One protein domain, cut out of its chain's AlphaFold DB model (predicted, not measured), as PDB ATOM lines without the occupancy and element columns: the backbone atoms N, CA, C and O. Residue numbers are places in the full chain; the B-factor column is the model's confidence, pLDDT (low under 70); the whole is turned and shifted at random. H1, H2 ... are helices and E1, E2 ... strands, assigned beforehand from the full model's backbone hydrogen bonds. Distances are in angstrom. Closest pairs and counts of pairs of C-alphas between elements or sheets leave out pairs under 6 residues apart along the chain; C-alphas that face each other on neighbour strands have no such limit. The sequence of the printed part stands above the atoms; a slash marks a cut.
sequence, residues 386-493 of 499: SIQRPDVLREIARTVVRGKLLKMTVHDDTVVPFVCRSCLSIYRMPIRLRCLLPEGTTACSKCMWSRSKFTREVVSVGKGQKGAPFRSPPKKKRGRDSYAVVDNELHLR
ATOM      1  N   SER A 386     281.933 140.053 221.987       96.88
ATOM      2  CA  SER A 386     282.000 140.879 220.784       96.88
ATOM      3  C   SER A 386     283.302 141.649 220.612       96.88
ATOM      4  O   SER A 386     283.642 142.010 219.489       96.88
ATOM      5  N   ILE A 387     284.013 141.899 221.712       97.00
ATOM      6  CA  ILE A 387     285.274 142.637 221.715       97.00
ATOM      7  C   ILE A 387     286.448 141.663 221.660       97.00
ATOM      8  O   ILE A 387     287.337 141.815 220.829       97.00
ATOM      9  N   GLN A 388     286.439 140.638 222.516       97.06
ATOM     10  CA  GLN A 388     287.582 139.737 222.666       97.06
ATOM     11  C   GLN A 388     287.633 138.629 221.609       97.06
ATOM     12  O   GLN A 388     288.719 138.156 221.285       97.06
ATOM     13  N   ARG A 389     286.483 138.184 221.079       96.94
ATOM     14  CA  ARG A 389     286.371 137.026 220.170       96.94
ATOM     15  C   ARG A 389     285.511 137.326 218.931       96.94
ATOM     16  O   ARG A 389     284.449 136.723 218.733       96.94
ATOM     17  N   PRO A 390     285.955 138.249 218.053       96.25
ATOM     18  CA  PRO A 390     285.236 138.578 216.819       96.25
ATOM     19  C   PRO A 390     285.192 137.411 215.818       96.25
ATOM     20  O   PRO A 390     284.318 137.366 214.952       96.25
ATOM     21  N   ASP A 391     286.122 136.463 215.920       95.62
ATOM     22  CA  ASP A 391     286.136 135.201 215.178       95.62
ATOM     23  C   ASP A 391     284.911 134.338 215.511       95.62
ATOM     24  O   ASP A 391     284.230 133.869 214.600       95.62
ATOM     25  N   VAL A 392     284.584 134.206 216.801       97.25
ATOM     26  CA  VAL A 392     283.435 133.432 217.285       97.25
ATOM     27  C   VAL A 392     282.122 134.111 216.901       97.25
ATOM     28  O   VAL A 392     281.207 133.440 216.425       97.25
ATOM     29  N   LEU A 393     282.039 135.446 217.003       96.31
ATOM     30  CA  LEU A 393     280.861 136.199 216.553       96.31
ATOM     31  C   LEU A 393     280.495 135.922 215.091       96.31
ATOM     32  O   LEU A 393     279.317 135.853 214.752       96.31
ATOM     33  N   ARG A 394     281.496 135.758 214.218       95.88
ATOM     34  CA  ARG A 394     281.286 135.489 212.787       95.88
ATOM     35  C   ARG A 394     280.676 134.116 212.508       95.88
ATOM     36  O   ARG A 394     280.279 133.871 211.369       95.88
ATOM     37  N   GLU A 395     280.688 133.221 213.488       96.75
ATOM     38  CA  GLU A 395     280.083 131.899 213.387       96.75
ATOM     39  C   GLU A 395     278.677 131.872 213.987       96.75
ATOM     40  O   GLU A 395     277.939 130.952 213.680       96.75
ATOM     41  N   ILE A 396     278.265 132.840 214.808       97.88
ATOM     42  CA  ILE A 396     276.940 132.810 215.447       97.88
ATOM     43  C   ILE A 396     275.837 133.021 214.403       97.88
ATOM     44  O   ILE A 396     275.926 133.899 213.542       97.88
ATOM     45  N   ALA A 397     274.783 132.206 214.478       96.81
ATOM     46  CA  ALA A 397     273.654 132.296 213.564       96.81
ATOM     47  C   ALA A 397     272.852 133.594 213.765       96.81
ATOM     48  O   ALA A 397     272.711 134.113 214.874       96.81
ATOM     49  N   ARG A 398     272.236 134.081 212.681       95.56
ATOM     50  CA  ARG A 398     271.442 135.324 212.672       95.56
ATOM     51  C   ARG A 398     270.178 135.287 213.539       95.56
ATOM     52  O   ARG A 398     269.583 136.328 213.785       95.56
ATOM     53  N   THR A 399     269.769 134.100 213.982       95.75
ATOM     54  CA  THR A 399     268.595 133.880 214.836       95.75
ATOM     55  C   THR A 399     268.780 134.419 216.255       95.75
ATOM     56  O   THR A 399     267.795 134.659 216.952       95.75
ATOM     57  N   VAL A 400     270.022 134.643 216.697       95.81
ATOM     58  CA  VAL A 400     270.303 135.205 218.023       95.81
ATOM     59  C   VAL A 400     270.010 136.707 218.037       95.81
ATOM     60  O   VAL A 400     270.543 137.484 217.246       95.81
ATOM     61  N   VAL A 401     269.181 137.137 218.991       96.19
ATOM     62  CA  VAL A 401     268.792 138.546 219.152       96.19
ATOM     63  C   VAL A 401     270.012 139.417 219.464       96.19
ATOM     64  O   VAL A 401     270.746 139.151 220.420       96.19
ATOM     65  N   ARG A 402     270.171 140.527 218.727       95.31
ATOM     66  CA  ARG A 402     271.290 141.478 218.885       95.31
ATOM     67  C   ARG A 402     271.496 141.944 220.330       95.31
ATOM     68  O   ARG A 402     272.624 141.965 220.808       95.31
ATOM     69  N   GLY A 403     270.416 142.269 221.045       95.25
ATOM     70  CA  GLY A 403     270.489 142.721 222.439       95.25
ATOM     71  C   GLY A 403     271.024 141.668 223.417       95.25
ATOM     72  O   GLY A 403     271.677 142.032 224.394       95.25
ATOM     73  N   LYS A 404     270.787 140.372 223.154       95.19
ATOM     74  CA  LYS A 404     271.402 139.274 223.917       95.19
ATOM     75  C   LYS A 404     272.867 139.123 223.517       95.19
ATOM     76  O   LYS A 404     273.725 139.134 224.390       95.19
ATOM     77  N   LEU A 405     273.149 139.098 222.212       95.38
ATOM     78  CA  LEU A 405     274.495 138.928 221.659       95.38
ATOM     79  C   LEU A 405     275.497 139.981 222.159       95.38
ATOM     80  O   LEU A 405     276.614 139.638 222.529       95.38
ATOM     81  N   LEU A 406     275.086 141.250 222.238       95.25
ATOM     82  CA  LEU A 406     275.925 142.346 222.748       95.25
ATOM     83  C   LEU A 406     276.264 142.221 224.241       95.25
ATOM     84  O   LEU A 406     277.227 142.826 224.702       95.25
ATOM     85  N   LYS A 407     275.470 141.466 225.007       95.75
ATOM     86  CA  LYS A 407     275.663 141.247 226.448       95.75
ATOM     87  C   LYS A 407     276.379 139.927 226.749       95.75
ATOM     88  O   LYS A 407     276.698 139.695 227.913       95.75
ATOM     89  N   MET A 408     276.608 139.081 225.743       97.12
ATOM     90  CA  MET A 408     277.285 137.801 225.926       97.12
ATOM     91  C   MET A 408     278.761 138.002 226.267       97.12
ATOM     92  O   MET A 408     279.455 138.837 225.675       97.12
ATOM     93  N   THR A 409     279.252 137.204 227.205       97.94
ATOM     94  CA  THR A 409     280.657 137.160 227.609       97.94
ATOM     95  C   THR A 409     281.335 135.886 227.111       97.94
ATOM     96  O   THR A 409     280.683 134.909 226.743       97.94
ATOM     97  N   VAL A 410     282.667 135.872 227.124       97.94
ATOM     98  CA  VAL A 410     283.477 134.676 226.824       97.94
ATOM     99  C   VAL A 410     283.356 133.575 227.892       97.94
ATOM    100  O   VAL A 410     283.882 132.479 227.708       97.94
ATOM    101  N   HIS A 411     282.704 133.867 229.020       97.00
ATOM    102  CA  HIS A 411     282.548 132.955 230.154       97.00
ATOM    103  C   HIS A 411     281.130 132.394 230.289       97.00
ATOM    104  O   HIS A 411     280.931 131.485 231.090       97.00
ATOM    105  N   ASP A 412     280.166 132.908 229.521       95.06
ATOM    106  CA  ASP A 412     278.773 132.479 229.621       95.06
ATOM    107  C   ASP A 412     278.631 131.011 229.181       95.06
ATOM    108  O   ASP A 412     279.162 130.593 228.156       95.06
ATOM    109  N   ASP A 413     277.863 130.210 229.912       96.44
ATOM    110  CA  ASP A 413     277.578 128.815 229.538       96.44
ATOM    111  C   ASP A 413     276.303 128.679 228.680       96.44
ATOM    112  O   ASP A 413     275.771 127.590 228.472       96.44
ATOM    113  N   THR A 414     275.808 129.790 228.124       95.69
ATOM    114  CA  THR A 414     274.622 129.797 227.260       95.69
ATOM    115  C   THR A 414     274.907 129.103 225.930       95.69
ATOM    116  O   THR A 414     275.830 129.494 225.205       95.69
ATOM    117  N   VAL A 415     274.086 128.111 225.586       97.50
ATOM    118  CA  VAL A 415     274.127 127.420 224.293       97.50
ATOM    119  C   VAL A 415     273.575 128.331 223.201       97.50
ATOM    120  O   VAL A 415     272.476 128.869 223.330       97.50
ATOM    121  N   VAL A 416     274.334 128.495 222.115       97.50
ATOM    122  CA  VAL A 416     273.907 129.261 220.936       97.50
ATOM    123  C   VAL A 416     274.162 128.482 219.640       97.50
ATOM    124  O   VAL A 416     275.091 127.670 219.582       97.50
ATOM    125  N   PRO A 417     273.342 128.701 218.595       97.88
ATOM    126  CA  PRO A 417     273.574 128.117 217.281       97.88
ATOM    127  C   PRO A 417     274.724 128.818 216.550       97.88
ATOM    128  O   PRO A 417     274.752 130.045 216.423       97.88
ATOM    129  N   PHE A 418     275.636 128.016 216.011       98.12
ATOM    130  CA  PHE A 418     276.720 128.423 215.130       98.12
ATOM    131  C   PHE A 418     276.500 127.885 213.712       98.12
ATOM    132  O   PHE A 418     275.958 126.802 213.514       98.12
ATOM    133  N   VAL A 419     276.981 128.622 212.716       97.56
ATOM    134  CA  VAL A 419     277.054 128.250 211.305       97.56
ATOM    135  C   VAL A 419     278.527 128.176 210.921       97.56
ATOM    136  O   VAL A 419     279.238 129.183 210.858       97.56
ATOM    137  N   CYS A 420     279.012 126.964 210.664       96.31
ATOM    138  CA  CYS A 420     280.412 126.744 210.332       96.31
ATOM    139  C   CYS A 420     280.785 127.436 209.019       96.31
ATOM    140  O   CYS A 420     280.175 127.219 207.975       96.31
ATOM    141  N   ARG A 421     281.880 128.197 209.015       93.38
ATOM    142  CA  ARG A 421     282.317 128.899 207.799       93.38
ATOM    143  C   ARG A 421     283.007 127.999 206.767       93.38
ATOM    144  O   ARG A 421     283.213 128.461 205.643       93.38
ATOM    145  N   SER A 422     283.371 126.763 207.121       92.50
ATOM    146  CA  SER A 422     283.992 125.801 206.197       92.50
ATOM    147  C   SER A 422     282.945 124.945 205.486       92.50
ATOM    148  O   SER A 422     282.800 125.044 204.269       92.50
ATOM    149  N   CYS A 423     282.176 124.153 206.239       93.94
ATOM    150  CA  CYS A 423     281.195 123.216 205.683       93.94
ATOM    151  C   CYS A 423     279.765 123.775 205.589       93.94
ATOM    152  O   CYS A 423     278.905 123.106 205.028       93.94
ATOM    153  N   LEU A 424     279.507 124.977 206.123       95.00
ATOM    154  CA  LEU A 424     278.177 125.598 206.208       95.00
ATOM    155  C   LEU A 424     277.147 124.833 207.064       95.00
ATOM    156  O   LEU A 424     275.975 125.185 207.053       95.00
ATOM    157  N   SER A 425     277.585 123.830 207.834       95.50
ATOM    158  CA  SER A 425     276.732 123.110 208.788       95.50
ATOM    159  C   SER A 425     276.356 123.993 209.968       95.50
ATOM    160  O   SER A 425     277.193 124.754 210.473       95.50
ATOM    161  N   ILE A 426     275.132 123.814 210.450       97.50
ATOM    162  CA  ILE A 426     274.688 124.339 211.738       97.50
ATOM    163  C   ILE A 426     275.212 123.398 212.828       97.50
ATOM    164  O   ILE A 426     275.266 122.188 212.628       97.50
ATOM    165  N   TYR A 427     275.680 123.956 213.939       97.38
ATOM    166  CA  TYR A 427     276.025 123.207 215.145       97.38
ATOM    167  C   TYR A 427     275.800 124.097 216.368       97.38
ATOM    168  O   TYR A 427     276.048 125.299 216.320       97.38
ATOM    169  N   ARG A 428     275.318 123.537 217.473       98.00
ATOM    170  CA  ARG A 428     275.035 124.266 218.716       98.00
ATOM    171  C   ARG A 428     276.115 123.962 219.742       98.00
ATOM    172  O   ARG A 428     276.578 122.830 219.855       98.00
ATOM    173  N   MET A 429     276.550 124.978 220.481       97.44
ATOM    174  CA  MET A 429     277.603 124.824 221.488       97.44
ATOM    175  C   MET A 429     277.466 125.907 222.572       97.44
ATOM    176  O   MET A 429     277.052 127.026 222.254       97.44
ATOM    177  N   PRO A 430     277.806 125.622 223.846       98.06
ATOM    178  CA  PRO A 430     277.969 126.663 224.857       98.06
ATOM    179  C   PRO A 430     279.040 127.664 224.427       98.06
ATOM    180  O   PRO A 430     280.116 127.266 223.964       98.06
ATOM    181  N   ILE A 431     278.782 128.960 224.601       97.81
ATOM    182  CA  ILE A 431     279.735 129.986 224.167       97.81
ATOM    183  C   ILE A 431     281.079 129.879 224.906       97.81
ATOM    184  O   ILE A 431     282.130 129.926 224.262       97.81
ATOM    185  N   ARG A 432     281.065 129.599 226.215       98.00
ATOM    186  CA  ARG A 432     282.274 129.303 226.994       98.00
ATOM    187  C   ARG A 432     283.077 128.151 226.401       98.00
ATOM    188  O   ARG A 432     284.286 128.286 226.235       98.00
ATOM    189  N   LEU A 433     282.427 127.039 226.045       97.69
ATOM    190  CA  LEU A 433     283.112 125.887 225.450       97.69
ATOM    191  C   LEU A 433     283.772 126.281 224.126       97.69
ATOM    192  O   LEU A 433     284.952 126.000 223.932       97.69
ATOM    193  N   ARG A 434     283.063 127.018 223.262       97.44
ATOM    194  CA  ARG A 434     283.609 127.507 221.986       97.44
ATOM    195  C   ARG A 434     284.842 128.393 222.169       97.44
ATOM    196  O   ARG A 434     285.749 128.339 221.336       97.44
ATOM    197  N   CYS A 435     284.878 129.200 223.228       96.94
ATOM    198  CA  CYS A 435     286.011 130.063 223.555       96.94
ATOM    199  C   CYS A 435     287.196 129.312 224.181       96.94
ATOM    200  O   CYS A 435     288.326 129.772 224.018       96.94
ATOM    201  N   LEU A 436     286.954 128.184 224.862       96.25
ATOM    202  CA  LEU A 436     287.987 127.340 225.482       96.25
ATOM    203  C   LEU A 436     288.741 126.451 224.485       96.25
ATOM    204  O   LEU A 436     289.825 125.967 224.809       96.25
ATOM    205  N   LEU A 437     288.184 126.213 223.295       95.81
ATOM    206  CA  LEU A 437     288.852 125.418 222.266       95.81
ATOM    207  C   LEU A 437     290.150 126.105 221.794       95.81
ATOM    208  O   LEU A 437     290.107 127.294 221.460       95.81
ATOM    209  N   PRO A 438     291.287 125.382 221.725       93.44
ATOM    210  CA  PRO A 438     292.546 125.943 221.249       93.44
ATOM    211  C   PRO A 438     292.477 126.390 219.789       93.44
ATOM    212  O   PRO A 438     291.810 125.761 218.956       93.44
ATOM    213  N   GLU A 439     293.244 127.427 219.462       89.44
ATOM    214  CA  GLU A 439     293.421 127.871 218.083       89.44
ATOM    215  C   GLU A 439     294.025 126.732 217.237       89.44
ATOM    216  O   GLU A 439     294.976 126.070 217.649       89.44
ATOM    217  N   GLY A 440     293.433 126.450 216.073       87.38
ATOM    218  CA  GLY A 440     293.817 125.331 215.197       87.38
ATOM    219  C   GLY A 440     292.986 124.048 215.361       87.38
ATOM    220  O   GLY A 440     292.941 123.223 214.437       87.38
ATOM    221  N   THR A 441     292.252 123.897 216.469       92.56
ATOM    222  CA  THR A 441     291.263 122.815 216.615       92.56
ATOM    223  C   THR A 441     289.972 123.141 215.858       92.56
ATOM    224  O   THR A 441     289.561 124.294 215.731       92.56
ATOM    225  N   THR A 442     289.313 122.125 215.297       92.75
ATOM    226  CA  THR A 442     288.040 122.326 214.592       92.75
ATOM    227  C   THR A 442     286.885 122.355 215.582       92.75
ATOM    228  O   THR A 442     286.521 121.308 216.107       92.75
ATOM    229  N   ALA A 443     286.272 123.525 215.779       95.69
ATOM    230  CA  ALA A 443     285.099 123.665 216.648       95.69
ATOM    231  C   ALA A 443     283.847 122.956 216.106       95.69
ATOM    232  O   ALA A 443     283.087 122.362 216.862       95.69
ATOM    233  N   CYS A 444     283.636 122.990 214.788       96.12
ATOM    234  CA  CYS A 444     282.495 122.323 214.170       96.12
ATOM    235  C   CYS A 444     282.635 120.795 214.247       96.12
ATOM    236  O   CYS A 444     283.620 120.221 213.769       96.12
ATOM    237  N   SER A 445     281.598 120.143 214.771       95.88
ATOM    238  CA  SER A 445     281.488 118.689 214.929       95.88
ATOM    239  C   SER A 445     281.674 117.930 213.609       95.88
ATOM    240  O   SER A 445     282.460 116.985 213.543       95.88
ATOM    241  N   LYS A 446     281.040 118.380 212.517       94.25
ATOM    242  CA  LYS A 446     281.184 117.754 211.188       94.25
ATOM    243  C   LYS A 446     282.612 117.892 210.641       94.25
ATOM    244  O   LYS A 446     283.146 116.945 210.064       94.25
ATOM    245  N   CYS A 447     283.252 119.048 210.849       93.38
ATOM    246  CA  CYS A 447     284.650 119.260 210.463       93.38
ATOM    247  C   CYS A 447     285.578 118.303 211.219       93.38
ATOM    248  O   CYS A 447     286.412 117.637 210.603       93.38
ATOM    249  N   MET A 448     285.396 118.195 212.537       94.56
ATOM    250  CA  MET A 448     286.165 117.287 213.389       94.56
ATOM    251  C   MET A 448     285.992 115.829 212.950       94.56
ATOM    252  O   MET A 448     286.975 115.111 212.768       94.56
ATOM    253  N   TRP A 449     284.752 115.415 212.685       94.06
ATOM    254  CA  TRP A 449     284.442 114.075 212.195       94.06
ATOM    255  C   TRP A 449     285.105 113.765 210.848       94.06
ATOM    256  O   TRP A 449     285.672 112.686 210.676       94.06
ATOM    257  N   SER A 450     285.102 114.717 209.906       90.88
ATOM    258  CA  SER A 450     285.762 114.541 208.603       90.88
ATOM    259  C   SER A 450     287.273 114.323 208.736       90.88
ATOM    260  O   SER A 450     287.827 113.447 208.073       90.88
ATOM    261  N   ARG A 451     287.930 115.051 209.654       90.12
ATOM    262  CA  ARG A 451     289.349 114.847 209.970       90.12
ATOM    263  C   ARG A 451     289.592 113.473 210.586       90.12
ATOM    264  O   ARG A 451     290.505 112.784 210.156       90.12
ATOM    265  N   SER A 452     288.739 113.052 211.522       91.81
ATOM    266  CA  SER A 452     288.832 111.736 212.170       91.81
ATOM    267  C   SER A 452     288.674 110.570 211.182       91.81
ATOM    268  O   SER A 452     289.406 109.582 211.258       91.81
ATOM    269  N   LYS A 453     287.747 110.679 210.220       89.75
ATOM    270  CA  LYS A 453     287.601 109.698 209.132       89.75
ATOM    271  C   LYS A 453     288.875 109.597 208.293       89.75
ATOM    272  O   LYS A 453     289.415 108.504 208.174       89.75
ATOM    273  N   PHE A 454     289.391 110.730 207.818       86.75
ATOM    274  CA  PHE A 454     290.621 110.766 207.024       86.75
ATOM    275  C   PHE A 454     291.816 110.165 207.777       86.75
ATOM    276  O   PHE A 454     292.554 109.367 207.213       86.75
ATOM    277  N   THR A 455     291.986 110.478 209.069       87.31
ATOM    278  CA  THR A 455     293.089 109.917 209.870       87.31
ATOM    279  C   THR A 455     293.018 108.395 210.008       87.31
ATOM    280  O   THR A 455     294.055 107.742 210.008       87.31
ATOM    281  N   ARG A 456     291.808 107.821 210.098       88.56
ATOM    282  CA  ARG A 456     291.614 106.362 210.147       88.56
ATOM    283  C   ARG A 456     291.909 105.690 208.804       88.56
ATOM    284  O   ARG A 456     292.429 104.583 208.774       88.56
ATOM    285  N   GLU A 457     291.620 106.371 207.703       87.56
ATOM    286  CA  GLU A 457     291.904 105.871 206.358       87.56
ATOM    287  C   GLU A 457     293.412 105.876 206.061       87.56
ATOM    288  O   GLU A 457     293.972 104.853 205.669       87.56
ATOM    289  N   VAL A 458     294.114 106.979 206.348       84.00
ATOM    290  CA  VAL A 458     295.564 107.066 206.087       84.00
ATOM    291  C   VAL A 458     296.396 106.111 206.945       84.00
ATOM    292  O   VAL A 458     297.433 105.642 206.484       84.00
ATOM    293  N   VAL A 459     295.954 105.798 208.172       87.19
ATOM    294  CA  VAL A 459     296.632 104.783 208.998       87.19
ATOM    295  C   VAL A 459     296.381 103.372 208.462       87.19
ATOM    296  O   VAL A 459     297.294 102.554 208.495       87.19
ATOM    297  N   SER A 460     295.198 103.098 207.898       82.88
ATOM    298  CA  SER A 460     294.880 101.779 207.328       82.88
ATOM    299  C   SER A 460     295.704 101.439 206.079       82.88
ATOM    300  O   SER A 460     296.033 100.277 205.870       82.88
ATOM    301  N   VAL A 461     296.103 102.443 205.288       81.50
ATOM    302  CA  VAL A 461     296.920 102.263 204.069       81.50
ATOM    303  C   VAL A 461     298.439 102.308 204.336       81.50
ATOM    304  O   VAL A 461     299.238 102.114 203.424       81.50
ATOM    305  N   GLY A 462     298.877 102.564 205.577       67.50
ATOM    306  CA  GLY A 462     300.281 102.496 206.022       67.50
ATOM    307  C   GLY A 462     301.217 103.607 205.512       67.50
ATOM    308  O   GLY A 462     302.082 104.065 206.257       67.50
ATOM    309  N   LYS A 463     301.034 104.104 204.280       67.75
ATOM    310  CA  LYS A 463     301.696 105.304 203.744       67.75
ATOM    311  C   LYS A 463     300.674 106.220 203.082       67.75
ATOM    312  O   LYS A 463     300.144 105.918 202.017       67.75
ATOM    313  N   GLY A 464     300.421 107.376 203.691       64.19
ATOM    314  CA  GLY A 464     299.615 108.411 203.055       64.19
ATOM    315  C   GLY A 464     300.310 108.902 201.786       64.19
ATOM    316  O   GLY A 464     301.343 109.559 201.877       64.19
ATOM    317  N   GLN A 465     299.728 108.640 200.609       64.50
ATOM    318  CA  GLN A 465     300.244 109.166 199.332       64.50
ATOM    319  C   GLN A 465     300.316 110.705 199.319       64.50
ATOM    320  O   GLN A 465     301.067 111.302 198.553       64.50
ATOM    321  N   LYS A 466     299.555 111.361 200.206       62.62
ATOM    322  CA  LYS A 466     299.584 112.801 200.457       62.62
ATOM    323  C   LYS A 466     299.692 113.044 201.964       62.62
ATOM    324  O   LYS A 466     298.705 112.937 202.684       62.62
ATOM    325  N   GLY A 467     300.886 113.383 202.452       61.62
ATOM    326  CA  GLY A 467     301.177 113.621 203.877       61.62
ATOM    327  C   GLY A 467     300.588 114.909 204.474       61.62
ATOM    328  O   GLY A 467     301.070 115.379 205.498       61.62
ATOM    329  N   ALA A 468     299.575 115.515 203.844       66.50
ATOM    330  CA  ALA A 468     298.969 116.768 204.287       66.50
ATOM    331  C   ALA A 468     297.434 116.685 204.245       66.50
ATOM    332  O   ALA A 468     296.880 116.255 203.227       66.50
ATOM    333  N   PRO A 469     296.718 117.149 205.290       61.50
ATOM    334  CA  PRO A 469     295.270 117.290 205.232       61.50
ATOM    335  C   PRO A 469     294.910 118.373 204.205       61.50
ATOM    336  O   PRO A 469     294.946 119.572 204.488       61.50
ATOM    337  N   PHE A 470     294.552 117.965 202.988       62.66
ATOM    338  CA  PHE A 470     294.032 118.873 201.968       62.66
ATOM    339  C   PHE A 470     292.653 119.380 202.401       62.66
ATOM    340  O   PHE A 470     291.644 118.727 202.158       62.66
ATOM    341  N   ARG A 471     292.626 120.538 203.082       60.53
ATOM    342  CA  ARG A 471     291.430 121.326 203.449       60.53
ATOM    343  C   ARG A 471     290.200 120.459 203.772       60.53
ATOM    344  O   ARG A 471     289.156 120.633 203.155       60.53
ATOM    345  N   SER A 472     290.320 119.539 204.732       64.62
ATOM    346  CA  SER A 472     289.190 118.760 205.246       64.62
ATOM    347  C   SER A 472     288.521 119.501 206.424       64.62
ATOM    348  O   SER A 472     289.179 119.759 207.444       64.62
ATOM    349  N   PRO A 473     287.233 119.893 206.302       66.06
ATOM    350  CA  PRO A 473     286.319 119.644 205.179       66.06
ATOM    351  C   PRO A 473     286.414 120.686 204.046       66.06
ATOM    352  O   PRO A 473     286.743 121.852 204.313       66.06
ATOM    353  N   PRO A 474     286.052 120.296 202.803       71.69
ATOM    354  CA  PRO A 474     286.070 121.188 201.651       71.69
ATOM    355  C   PRO A 474     285.172 122.400 201.897       71.69
ATOM    356  O   PRO A 474     284.099 122.297 202.498       71.69
ATOM    357  N   LYS A 475     285.608 123.572 201.424       78.25
ATOM    358  CA  LYS A 475     284.789 124.784 201.504       78.25
ATOM    359  C   LYS A 475     283.599 124.637 200.562       78.25
ATOM    360  O   LYS A 475     283.781 124.677 199.347       78.25
ATOM    361  N   LYS A 476     282.388 124.499 201.113       83.94
ATOM    362  CA  LYS A 476     281.158 124.474 200.309       83.94
ATOM    363  C   LYS A 476     281.021 125.809 199.565       83.94
ATOM    364  O   LYS A 476     281.232 126.874 200.156       83.94
ATOM    365  N   LYS A 477     280.694 125.762 198.268       88.50
ATOM    366  CA  LYS A 477     280.432 126.968 197.468       88.50
ATOM    367  C   LYS A 477     279.235 127.698 198.074       88.50
ATOM    368  O   LYS A 477     278.179 127.111 198.283       88.50
ATOM    369  N   ARG A 478     279.419 128.978 198.391       90.69
ATOM    370  CA  ARG A 478     278.389 129.808 199.020       90.69
ATOM    371  C   ARG A 478     277.517 130.418 197.928       90.69
ATOM    372  O   ARG A 478     277.878 131.445 197.363       90.69
ATOM    373  N   GLY A 479     276.435 129.721 197.596       92.50
ATOM    374  CA  GLY A 479     275.415 130.140 196.635       92.50
ATOM    375  C   GLY A 479     274.078 130.452 197.306       92.50
ATOM    376  O   GLY A 479     273.901 130.225 198.505       92.50
ATOM    377  N   ARG A 480     273.133 130.983 196.522       93.56
ATOM    378  CA  ARG A 480     271.770 131.315 196.973       93.56
ATOM    379  C   ARG A 480     271.036 130.087 197.520       93.56
ATOM    380  O   ARG A 480     270.406 130.170 198.566       93.56
ATOM    381  N   ASP A 481     271.180 128.964 196.835       94.69
ATOM    382  CA  ASP A 481     270.682 127.637 197.200       94.69
ATOM    383  C   ASP A 481     271.230 127.161 198.554       94.69
ATOM    384  O   ASP A 481     270.478 126.819 199.466       94.69
ATOM    385  N   SER A 482     272.553 127.217 198.725       93.19
ATOM    386  CA  SER A 482     273.218 126.774 199.946       93.19
ATOM    387  C   SER A 482     272.901 127.671 201.143       93.19
ATOM    388  O   SER A 482     272.965 127.201 202.275       93.19
ATOM    389  N   TYR A 483     272.600 128.952 200.920       94.31
ATOM    390  CA  TYR A 483     272.115 129.828 201.981       94.31
ATOM    391  C   TYR A 483     270.653 129.561 202.320       94.31
ATOM    392  O   TYR A 483     270.333 129.531 203.502       94.31
ATOM    393  N   ALA A 484     269.796 129.316 201.325       95.19
ATOM    394  CA  ALA A 484     268.383 129.019 201.548       95.19
ATOM    395  C   ALA A 484     268.185 127.751 202.393       95.19
ATOM    396  O   ALA A 484     267.404 127.776 203.337       95.19
ATOM    397  N   VAL A 485     268.943 126.677 202.134       96.00
ATOM    398  CA  VAL A 485     268.845 125.446 202.944       96.00
ATOM    399  C   VAL A 485     269.225 125.686 204.407       96.00
ATOM    400  O   VAL A 485     268.477 125.315 205.301       96.00
ATOM    401  N   VAL A 486     270.341 126.372 204.667       95.94
ATOM    402  CA  VAL A 486     270.770 126.688 206.041       95.94
ATOM    403  C   VAL A 486     269.765 127.609 206.720       95.94
ATOM    404  O   VAL A 486     269.509 127.488 207.912       95.94
ATOM    405  N   ASP A 487     269.199 128.542 205.967       95.88
ATOM    406  CA  ASP A 487     268.229 129.472 206.503       95.88
ATOM    407  C   ASP A 487     266.911 128.792 206.881       95.88
ATOM    408  O   ASP A 487     266.377 129.068 207.952       95.88
ATOM    409  N   ASN A 488     266.422 127.863 206.061       96.38
ATOM    410  CA  ASN A 488     265.237 127.067 206.374       96.38
ATOM    411  C   ASN A 488     265.438 126.270 207.672       96.38
ATOM    412  O   ASN A 488     264.605 126.353 208.571       96.38
ATOM    413  N   GLU A 489     266.585 125.607 207.834       96.00
ATOM    414  CA  GLU A 489     266.922 124.871 209.064       96.00
ATOM    415  C   GLU A 489     266.976 125.778 210.306       96.00
ATOM    416  O   GLU A 489     266.522 125.423 211.396       96.00
ATOM    417  N   LEU A 490     267.492 127.000 210.156       95.56
ATOM    418  CA  LEU A 490     267.494 127.985 211.239       95.56
ATOM    419  C   LEU A 490     266.081 128.470 211.606       95.56
ATOM    420  O   LEU A 490     265.848 128.807 212.772       95.56
ATOM    421  N   HIS A 491     265.151 128.508 210.648       95.94
ATOM    422  CA  HIS A 491     263.751 128.868 210.888       95.94
ATOM    423  C   HIS A 491     262.954 127.757 211.570       95.94
ATOM    424  O   HIS A 491     262.084 128.082 212.377       95.94
ATOM    425  N   LEU A 492     263.279 126.484 211.315       95.44
ATOM    426  CA  LEU A 492     262.645 125.342 211.990       95.44
ATOM    427  C   LEU A 492     262.889 125.350 213.503       95.44
ATOM    428  O   LEU A 492     262.044 124.891 214.263       95.44
ATOM    429  N   ARG A 493     264.022 125.912 213.949       92.31
ATOM    430  CA  ARG A 493     264.393 126.020 215.372       92.31
ATOM    431  C   ARG A 493     264.342 124.683 216.120       92.31
ATOM    432  O   ARG A 493     264.037 124.675 217.306       92.31
TER     433      ARG A 493
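AT A GLANCE: This is residues 386 to 493 of the 499 residues of the protein "DUF4379 domain-containing protein" of Trypanosoma brucei equiperdum (UniProt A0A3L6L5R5). A small two-stranded hairpin, E1 and E2, is the part nearest the middle of an elongated model, with the short helix H3 next to E1 and the short helix H1 near H3, both about level with the hairpin along the long axis, while H2 lies toward one end and the longest helix, H4, reaches away toward the other. From the far end of H4 a long loop folds back to H5, which comes near E2 at Ile 426. The printed part has 108 residues, with five named helices and two named strands in the order H1, H2, E1, E2, H3, H4, H5; the sheet, in the order E1, E2, is antiparallel. The class is mostly helix, though under half of the printed residues are in named elements. The whole is only just loose, close to compact, with a radius of gyration of the C-alphas of 16.1 A and spans of 52 by 33 by 20 A.

HOW THE PARTS SIT: H1, residues 390 to 393, and H2, residues 402 to 405, are apart. E1, residues 415 to 419, and E2, residues 426 to 430, form a hairpin, antiparallel at 149 degrees between their directions. N 418 and O 427, at 2.8 A, and N 427 and O 418, at 2.9 A, are within hydrogen-bond range. H3, residues 431 to 436, follows E2 by a tight link; its closest C-alphas to E1 are those of Val 415 and Ile 431, 6.2 A apart. H1 and H3 are close but not clearly touching, with the C-alphas of Val 392 and Arg 434 7.6 A apart. H4, residues 445 to 460, comes closest to E2 at the C-alphas of Tyr 427 and Ser 445, 7.1 A apart. H5, residues 480 to 492, comes closest to E2 at the C-alphas of Ile 426 and Val 486, 7.3 A apart. H4 and H5 are apart. In H3 and H4 every O i to N i+4 pair is within hydrogen-bond range, in H5 8 of 9 are, and H1 and H2 are too short for such a pair.

IN THESE COORDINATES: H1 begins at C-alpha 390, at (285.236, 138.578, 216.819), and is 5.0 A long from first to last C-alpha; H2 is 4.9 A long. E1 is 13.3 A long, E2 13.7 A and H3 8.8 A. H4 runs 22.9 A, from C-alpha 445 at (281.488, 118.689, 214.929). H5 is 18.6 A long and ends at C-alpha 492, at (262.645, 125.342, 211.990).

THE WHOLE: The two C-alphas farthest apart, those of Gly 403 and Gly 462, are 52.7 A apart. The printed part has no cut. The link from H4 to H5, residues 461 to 479, is long. The mean pLDDT of the printed part is 90.7, and residues 462 to 473 are under 70.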